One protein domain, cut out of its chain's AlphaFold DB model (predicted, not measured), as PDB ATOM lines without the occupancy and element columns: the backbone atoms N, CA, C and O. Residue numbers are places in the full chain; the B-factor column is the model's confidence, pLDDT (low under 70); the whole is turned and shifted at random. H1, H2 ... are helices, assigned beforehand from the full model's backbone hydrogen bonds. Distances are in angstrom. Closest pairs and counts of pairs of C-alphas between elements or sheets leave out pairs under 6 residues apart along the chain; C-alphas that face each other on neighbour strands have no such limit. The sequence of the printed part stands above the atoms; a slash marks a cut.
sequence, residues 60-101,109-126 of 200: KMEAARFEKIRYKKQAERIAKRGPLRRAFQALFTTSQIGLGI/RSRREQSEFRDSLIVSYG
ATOM      1  N   LYS A  60     215.459 208.111 295.825       75.94
ATOM      2  CA  LYS A  60     215.166 209.361 296.546       75.94
ATOM      3  C   LYS A  60     215.830 210.575 295.895       75.94
ATOM      4  O   LYS A  60     215.231 211.651 295.864       75.94
ATOM      5  N   MET A  61     217.044 210.422 295.367       75.62
ATOM      6  CA  MET A  61     217.723 211.490 294.629       75.62
ATOM      7  C   MET A  61     217.045 211.781 293.293       75.62
ATOM      8  O   MET A  61     216.890 212.951 292.937       75.62
ATOM      9  N   GLU A  62     216.625 210.747 292.565       80.31
ATOM     10  CA  GLU A  62     215.900 210.920 291.308       80.31
ATOM     11  C   GLU A  62     214.545 211.590 291.538       80.31
ATOM     12  O   GLU A  62     214.244 212.596 290.890       80.31
ATOM     13  N   ALA A  63     213.779 211.141 292.538       77.19
ATOM     14  CA  ALA A  63     212.519 211.774 292.921       77.19
ATOM     15  C   ALA A  63     212.704 213.266 293.265       77.19
ATOM     16  O   ALA A  63     211.966 214.119 292.765       77.19
ATOM     17  N   ALA A  64     213.743 213.608 294.034       76.38
ATOM     18  CA  ALA A  64     214.057 214.998 294.363       76.38
ATOM     19  C   ALA A  64     214.446 215.834 293.126       76.38
ATOM     20  O   ALA A  64     214.102 217.018 293.034       76.38
ATOM     21  N   ARG A  65     215.142 215.241 292.143       82.50
ATOM     22  CA  ARG A  65     215.458 215.909 290.867       82.50
ATOM     23  C   ARG A  65     214.194 216.181 290.052       82.50
ATOM     24  O   ARG A  65     214.024 217.304 289.571       82.50
ATOM     25  N   PHE A  66     213.287 215.211 289.941       84.19
ATOM     26  CA  PHE A  66     212.018 215.390 289.228       84.19
ATOM     27  C   PHE A  66     211.129 216.458 289.870       84.19
ATOM     28  O   PHE A  66     210.545 217.279 289.153       84.19
ATOM     29  N   GLU A  67     211.064 216.511 291.203       73.38
ATOM     30  CA  GLU A  67     210.339 217.573 291.906       73.38
ATOM     31  C   GLU A  67     210.926 218.955 291.589       73.38
ATOM     32  O   GLU A  67     210.186 219.857 291.190       73.38
ATOM     33  N   LYS A  68     212.256 219.121 291.650       80.06
ATOM     34  CA  LYS A  68     212.915 220.391 291.287       80.06
ATOM     35  C   LYS A  68     212.604 220.820 289.850       80.06
ATOM     36  O   LYS A  68     212.326 221.996 289.614       80.06
ATOM     37  N   ILE A  69     212.616 219.889 288.893       86.06
ATOM     38  CA  ILE A  69     212.281 220.179 287.488       86.06
ATOM     39  C   ILE A  69     210.816 220.617 287.354       86.06
ATOM     40  O   ILE A  69     210.527 221.580 286.639       86.06
ATOM     41  N   ARG A  70     209.884 219.958 288.059       79.81
ATOM     42  CA  ARG A  70     208.469 220.357 288.075       79.81
ATOM     43  C   ARG A  70     208.283 221.774 288.613       79.81
ATOM     44  O   ARG A  70     207.596 222.563 287.965       79.81
ATOM     45  N   TYR A  71     208.924 222.114 289.732       74.44
ATOM     46  CA  TYR A  71     208.820 223.455 290.313       74.44
ATOM     47  C   TYR A  71     209.393 224.535 289.393       74.44
ATOM     48  O   TYR A  71     208.745 225.562 289.199       74.44
ATOM     49  N   LYS A  72     210.542 224.288 288.746       80.94
ATOM     50  CA  LYS A  72     211.117 225.222 287.760       80.94
ATOM     51  C   LYS A  72     210.170 225.470 286.582       80.94
ATOM     52  O   LYS A  72     209.845 226.618 286.292       80.94
ATOM     53  N   LYS A  73     209.632 224.408 285.969       81.44
ATOM     54  CA  LYS A  73     208.655 224.529 284.868       81.44
ATOM     55  C   LYS A  73     207.385 225.267 285.296       81.44
ATOM     56  O   LYS A  73     206.788 225.999 284.508       81.44
ATOM     57  N   GLN A  74     206.942 225.066 286.534       69.50
ATOM     58  CA  GLN A  74     205.777 225.765 287.065       69.50
ATOM     59  C   GLN A  74     206.070 227.254 287.281       69.50
ATOM     60  O   GLN A  74     205.258 228.079 286.867       69.50
ATOM     61  N   ALA A  75     207.238 227.600 287.826       73.50
ATOM     62  CA  ALA A  75     207.691 228.982 287.965       73.50
ATOM     63  C   ALA A  75     207.800 229.688 286.603       73.50
ATOM     64  O   ALA A  75     207.290 230.793 286.452       73.50
ATOM     65  N   GLU A  76     208.341 229.029 285.575       80.06
ATOM     66  CA  GLU A  76     208.394 229.568 284.207       80.06
ATOM     67  C   GLU A  76     206.998 229.796 283.607       80.06
ATOM     68  O   GLU A  76     206.738 230.827 282.986       80.06
ATOM     69  N   ARG A  77     206.060 228.860 283.811       73.88
ATOM     70  CA  ARG A  77     204.664 229.029 283.372       73.88
ATOM     71  C   ARG A  77     203.992 230.205 284.073       73.88
ATOM     72  O   ARG A  77     203.189 230.890 283.446       73.88
ATOM     73  N   ILE A  78     204.295 230.433 285.349       68.38
ATOM     74  CA  ILE A  78     203.798 231.583 286.114       68.38
ATOM     75  C   ILE A  78     204.454 232.871 285.619       68.38
ATOM     76  O   ILE A  78     203.765 233.867 285.442       68.38
ATOM     77  N   ALA A  79     205.753 232.843 285.316       73.19
ATOM     78  CA  ALA A  79     206.463 233.985 284.764       73.19
ATOM     79  C   ALA A  79     205.882 234.411 283.405       73.19
ATOM     80  O   ALA A  79     205.719 235.605 283.167       73.19
ATOM     81  N   LYS A  80     205.514 233.454 282.545       81.69
ATOM     82  CA  LYS A  80     204.912 233.724 281.228       81.69
ATOM     83  C   LYS A  80     203.453 234.182 281.283       81.69
ATOM     84  O   LYS A  80     202.993 234.835 280.354       81.69
ATOM     85  N   ARG A  81     202.693 233.830 282.326       65.56
ATOM     86  CA  ARG A  81     201.307 234.304 282.472       65.56
ATOM     87  C   ARG A  81     201.360 235.693 283.113       65.56
ATOM     88  O   ARG A  81     201.958 235.838 284.170       65.56
ATOM     89  N   GLY A  82     200.783 236.690 282.444       75.88
ATOM     90  CA  GLY A  82     200.969 238.120 282.719       75.88
ATOM     91  C   GLY A  82     200.743 238.596 284.169       75.88
ATOM     92  O   GLY A  82     200.328 237.829 285.043       75.88
ATOM     93  N   PRO A  83     200.997 239.889 284.435       75.31
ATOM     94  CA  PRO A  83     201.136 240.454 285.784       75.31
ATOM     95  C   PRO A  83     199.936 240.180 286.700       75.31
ATOM     96  O   PRO A  83     200.120 239.902 287.884       75.31
ATOM     97  N   LEU A  84     198.724 240.133 286.141       74.19
ATOM     98  CA  LEU A  84     197.490 239.837 286.869       74.19
ATOM     99  C   LEU A  84     197.520 238.463 287.559       74.19
ATOM    100  O   LEU A  84     197.119 238.324 288.712       74.19
ATOM    101  N   ARG A  85     198.040 237.432 286.880       69.38
ATOM    102  CA  ARG A  85     198.079 236.073 287.434       69.38
ATOM    103  C   ARG A  85     199.150 235.940 288.513       69.38
ATOM    104  O   ARG A  85     198.936 235.202 289.470       69.38
ATOM    105  N   ARG A  86     200.264 236.674 288.389       68.12
ATOM    106  CA  ARG A  86     201.291 236.769 289.440       68.12
ATOM    107  C   ARG A  86     200.744 237.459 290.684       68.12
ATOM    108  O   ARG A  86     200.939 236.933 291.771       68.12
ATOM    109  N   ALA A  87     200.024 238.569 290.524       65.19
ATOM    110  CA  ALA A  87     199.394 239.282 291.634       65.19
ATOM    111  C   ALA A  87     198.355 238.409 292.352       65.19
ATOM    112  O   ALA A  87     198.373 238.304 293.576       65.19
ATOM    113  N   PHE A  88     197.515 237.699 291.593       71.69
ATOM    114  CA  PHE A  88     196.526 236.779 292.153       71.69
ATOM    115  C   PHE A  88     197.187 235.632 292.924       71.69
ATOM    116  O   PHE A  88     196.782 235.281 294.028       71.69
ATOM    117  N   GLN A  89     198.248 235.055 292.364       69.38
ATOM    118  CA  GLN A  89     198.957 233.957 293.005       69.38
ATOM    119  C   GLN A  89     199.729 234.420 294.242       69.38
ATOM    120  O   GLN A  89     199.687 233.730 295.256       69.38
ATOM    121  N   ALA A  90     200.349 235.604 294.187       65.88
ATOM    122  CA  ALA A  90     200.982 236.251 295.328       65.88
ATOM    123  C   ALA A  90     199.967 236.454 296.457       65.88
ATOM    124  O   ALA A  90     200.187 235.911 297.531       65.88
ATOM    125  N   LEU A  91     198.815 237.079 296.187       64.94
ATOM    126  CA  LEU A  91     197.722 237.266 297.153       64.94
ATOM    127  C   LEU A  91     197.265 235.954 297.809       64.94
ATOM    128  O   LEU A  91     196.991 235.926 299.008       64.94
ATOM    129  N   PHE A  92     197.224 234.852 297.060       62.81
ATOM    130  CA  PHE A  92     196.869 233.534 297.601       62.81
ATOM    131  C   PHE A  92     197.981 232.889 298.435       62.81
ATOM    132  O   PHE A  92     197.696 232.154 299.379       62.81
ATOM    133  N   THR A  93     199.243 233.121 298.077       63.12
ATOM    134  CA  THR A  93     200.394 232.577 298.811       63.12
ATOM    135  C   THR A  93     200.795 233.410 300.025       63.12
ATOM    136  O   THR A  93     201.337 232.844 300.970       63.12
ATOM    137  N   THR A  94     200.545 234.723 300.013       57.50
ATOM    138  CA  THR A  94     201.009 235.658 301.044       57.50
ATOM    139  C   THR A  94     199.902 236.156 301.964       57.50
ATOM    140  O   THR A  94     200.202 236.476 303.112       57.50
ATOM    141  N   SER A  95     198.638 236.229 301.525       52.81
ATOM    142  CA  SER A  95     197.589 236.748 302.409       52.81
ATOM    143  C   SER A  95     197.163 235.700 303.437       52.81
ATOM    144  O   SER A  95     196.895 234.541 303.113       52.81
ATOM    145  N   GLN A  96     197.053 236.132 304.694       55.22
ATOM    146  CA  GLN A  96     196.503 235.333 305.795       55.22
ATOM    147  C   GLN A  96     195.075 234.845 305.500       55.22
ATOM    148  O   GLN A  96     194.697 233.757 305.929       55.22
ATOM    149  N   ILE A  97     194.323 235.608 304.699       50.59
ATOM    150  CA  ILE A  97     192.975 235.275 304.220       50.59
ATOM    151  C   ILE A  97     193.028 234.055 303.290       50.59
ATOM    152  O   ILE A  97     192.244 233.127 303.448       50.59
ATOM    153  N   GLY A  98     194.025 234.001 302.400       50.72
ATOM    154  CA  GLY A  98     194.375 232.845 301.570       50.72
ATOM    155  C   GLY A  98     194.788 231.589 302.335       50.72
ATOM    156  O   GLY A  98     194.841 230.504 301.754       50.72
ATOM    157  N   LEU A  99     195.146 231.723 303.614       55.03
ATOM    158  CA  LEU A  99     195.820 230.699 304.415       55.03
ATOM    159  C   LEU A  99     194.939 230.026 305.456       55.03
ATOM    160  O   LEU A  99     195.321 228.955 305.912       55.03
ATOM    161  N   GLY A 100     193.767 230.578 305.766       49.72
ATOM    162  CA  GLY A 100     192.663 229.859 306.396       49.72
ATOM    163  C   GLY A 100     192.901 229.185 307.752       49.72
ATOM    164  O   GLY A 100     191.918 228.673 308.250       49.72
ATOM    165  N   ILE A 101     194.108 229.161 308.349       52.09
ATOM    166  CA  ILE A 101     194.401 228.864 309.768       52.09
ATOM    167  C   ILE A 101     195.906 229.036 310.095       52.09
ATOM    168  O   ILE A 101     196.794 228.488 309.447       52.09
ATOM    169  N   ARG A 109     198.729 221.601 300.804       69.19
ATOM    170  CA  ARG A 109     197.331 221.581 301.266       69.19
ATOM    171  C   ARG A 109     196.569 220.430 300.636       69.19
ATOM    172  O   ARG A 109     196.837 220.076 299.481       69.19
ATOM    173  N   SER A 110     195.605 219.878 301.365       81.25
ATOM    174  CA  SER A 110     194.730 218.855 300.802       81.25
ATOM    175  C   SER A 110     193.900 219.451 299.654       81.25
ATOM    176  O   SER A 110     193.580 220.643 299.627       81.25
ATOM    177  N   ARG A 111     193.554 218.629 298.654       76.62
ATOM    178  CA  ARG A 111     192.729 219.078 297.515       76.62
ATOM    179  C   ARG A 111     191.370 219.623 297.982       76.62
ATOM    180  O   ARG A 111     190.828 220.516 297.339       76.62
ATOM    181  N   ARG A 112     190.857 219.094 299.097       79.94
ATOM    182  CA  ARG A 112     189.591 219.486 299.716       79.94
ATOM    183  C   ARG A 112     189.652 220.902 300.293       79.94
ATOM    184  O   ARG A 112     188.846 221.726 299.885       79.94
ATOM    185  N   GLU A 113     190.673 221.219 301.091       77.88
ATOM    186  CA  GLU A 113     190.891 222.576 301.630       77.88
ATOM    187  C   GLU A 113     191.011 223.635 300.527       77.88
ATOM    188  O   GLU A 113     190.501 224.744 300.654       77.88
ATOM    189  N   GLN A 114     191.680 223.306 299.415       77.81
ATOM    190  CA  GLN A 114     191.787 224.236 298.284       77.81
ATOM    191  C   GLN A 114     190.447 224.466 297.578       77.81
ATOM    192  O   GLN A 114     190.236 225.550 297.035       77.81
ATOM    193  N   SER A 115     189.575 223.452 297.539       80.12
ATOM    194  CA  SER A 115     188.236 223.576 296.958       80.12
ATOM    195  C   SER A 115     187.342 224.419 297.858       80.12
ATOM    196  O   SER A 115     186.815 225.426 297.403       80.12
ATOM    197  N   GLU A 116     187.275 224.081 299.147       82.94
ATOM    198  CA  GLU A 116     186.471 224.803 300.140       82.94
ATOM    199  C   GLU A 116     186.885 226.282 300.229       82.94
ATOM    200  O   GLU A 116     186.034 227.164 300.307       82.94
ATOM    201  N   PHE A 117     188.186 226.576 300.122       75.88
ATOM    202  CA  PHE A 117     188.670 227.954 300.064       75.88
ATOM    203  C   PHE A 117     188.249 228.706 298.790       75.88
ATOM    204  O   PHE A 117     187.960 229.900 298.828       75.88
ATOM    205  N   ARG A 118     188.216 228.038 297.631       76.81
ATOM    206  CA  ARG A 118     187.716 228.669 296.398       76.81
ATOM    207  C   ARG A 118     186.228 228.962 296.499       76.81
ATOM    208  O   ARG A 118     185.810 230.049 296.109       76.81
ATOM    209  N   ASP A 119     185.464 228.026 297.043       80.94
ATOM    210  CA  ASP A 119     184.023 228.173 297.205       80.94
ATOM    211  C   ASP A 119     183.700 229.300 298.195       80.94
ATOM    212  O   ASP A 119     182.849 230.142 297.909       80.94
ATOM    213  N   SER A 120     184.445 229.408 299.302       76.88
ATOM    214  CA  SER A 120     184.267 230.507 300.256       76.88
ATOM    215  C   SER A 120     184.577 231.875 299.644       76.88
ATOM    216  O   SER A 120     183.853 232.833 299.914       76.88
ATOM    217  N   LEU A 121     185.583 231.983 298.770       70.44
ATOM    218  CA  LEU A 121     185.866 233.221 298.036       70.44
ATOM    219  C   LEU A 121     184.779 233.562 297.017       70.44
ATOM    220  O   LEU A 121     184.394 234.723 296.905       70.44
ATOM    221  N   ILE A 122     184.273 232.569 296.285       76.25
ATOM    222  CA  ILE A 122     183.174 232.757 295.334       76.25
ATOM    223  C   ILE A 122     181.928 233.283 296.053       76.25
ATOM    224  O   ILE A 122     181.268 234.186 295.543       76.25
ATOM    225  N   VAL A 123     181.630 232.744 297.238       75.62
ATOM    226  CA  VAL A 123     180.506 233.186 298.072       75.62
ATOM    227  C   VAL A 123     180.757 234.582 298.645       75.62
ATOM    228  O   VAL A 123     179.894 235.443 298.518       75.62
ATOM    229  N   SER A 124     181.936 234.830 299.226       73.00
ATOM    230  CA  SER A 124     182.245 236.090 299.923       73.00
ATOM    231  C   SER A 124     182.365 237.287 298.979       73.00
ATOM    232  O   SER A 124     181.975 238.392 299.338       73.00
ATOM    233  N   TYR A 125     182.897 237.075 297.774       66.44
ATOM    234  CA  TYR A 125     183.113 238.131 296.781       66.44
ATOM    235  C   TYR A 125     182.086 238.109 295.639       66.44
ATOM    236  O   TYR A 125     182.256 238.822 294.655       66.44
ATOM    237  N   GLY A 126     181.052 237.262 295.721       62.34
ATOM    238  CA  GLY A 126     179.995 237.165 294.706       62.34
ATOM    239  C   GLY A 126     180.456 236.691 293.318       62.34
ATOM    240  O   GLY A 126     179.662 236.684 292.379       62.34
TER     241      GLY A 126
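This is residues 60 to 101 and 109 to 126 of the 200 residues of an uncharacterized protein of Monosporascus ibericus (UniProt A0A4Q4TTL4). What shape do these atoms make? From the first printed residue a long straight helix, H1, sticks out as an arm with residues 60 to 77, and at its other end it meets the shorter H2 in an open V. A third helix, H3, comes after a cut in the chain and lies apart from both, so to speak a separate rod beyond the V. What is it built of, and how large is it? The printed part has 60 residues with three named helices, H1, H2 and H3 in that order, and no named strand, and its class is all helix. It is loose, with a radius of gyration of the C-alphas of 14.6 A, and elongated, spanning 43 by 28 by 16 A.

How does the first helix meet the second? H1, residues 60 to 80, and H2, residues 83 to 94, touch only at the corner by their tight link, and only just, with 3 pairs of C-alphas within 8 A. The closest C-alphas are those of Ile 78 and Arg 86, 6.7 A apart; H1 touches with residues 78 to 79 alone and H2 with residues 85 to 86 alone. Which way do these two run? They run opposite ways at a steep tilt of 48 degrees, and their centres are 19.1 A apart. Where does the third helix stand? H3, residues 111 to 124, is apart from H1 and apart from H2. What do the backbone N and O atoms show? In H1, H2 and H3 every O i to N i+4 pair is within hydrogen-bond range.

Where does H1 lie? It begins at C-alpha 60, at (215.166, 209.361, 296.546), and its first and last C-alphas are 30.6 A apart. How long are the others? H2 measures 16.0 A from C-alpha 83 to C-alpha 94, and H3 measures 20.1 A from C-alpha 111 to C-alpha 124. Where does H3 end? C-alpha 124 is at (182.245, 236.090, 299.923).

How far does the printed part reach? The two C-alphas farthest apart are those of Met 61 and Gly 126, at 45.6 A. Where is it cut? Residues 102 to 108 are not printed, in the link across the cut from H2 to H3, and C-alphas 101 and 109 are 11.6 A apart. How confident is the model? The mean pLDDT of the printed part is 71.7, and 22 residues are under 70, among them residues 89 to 101.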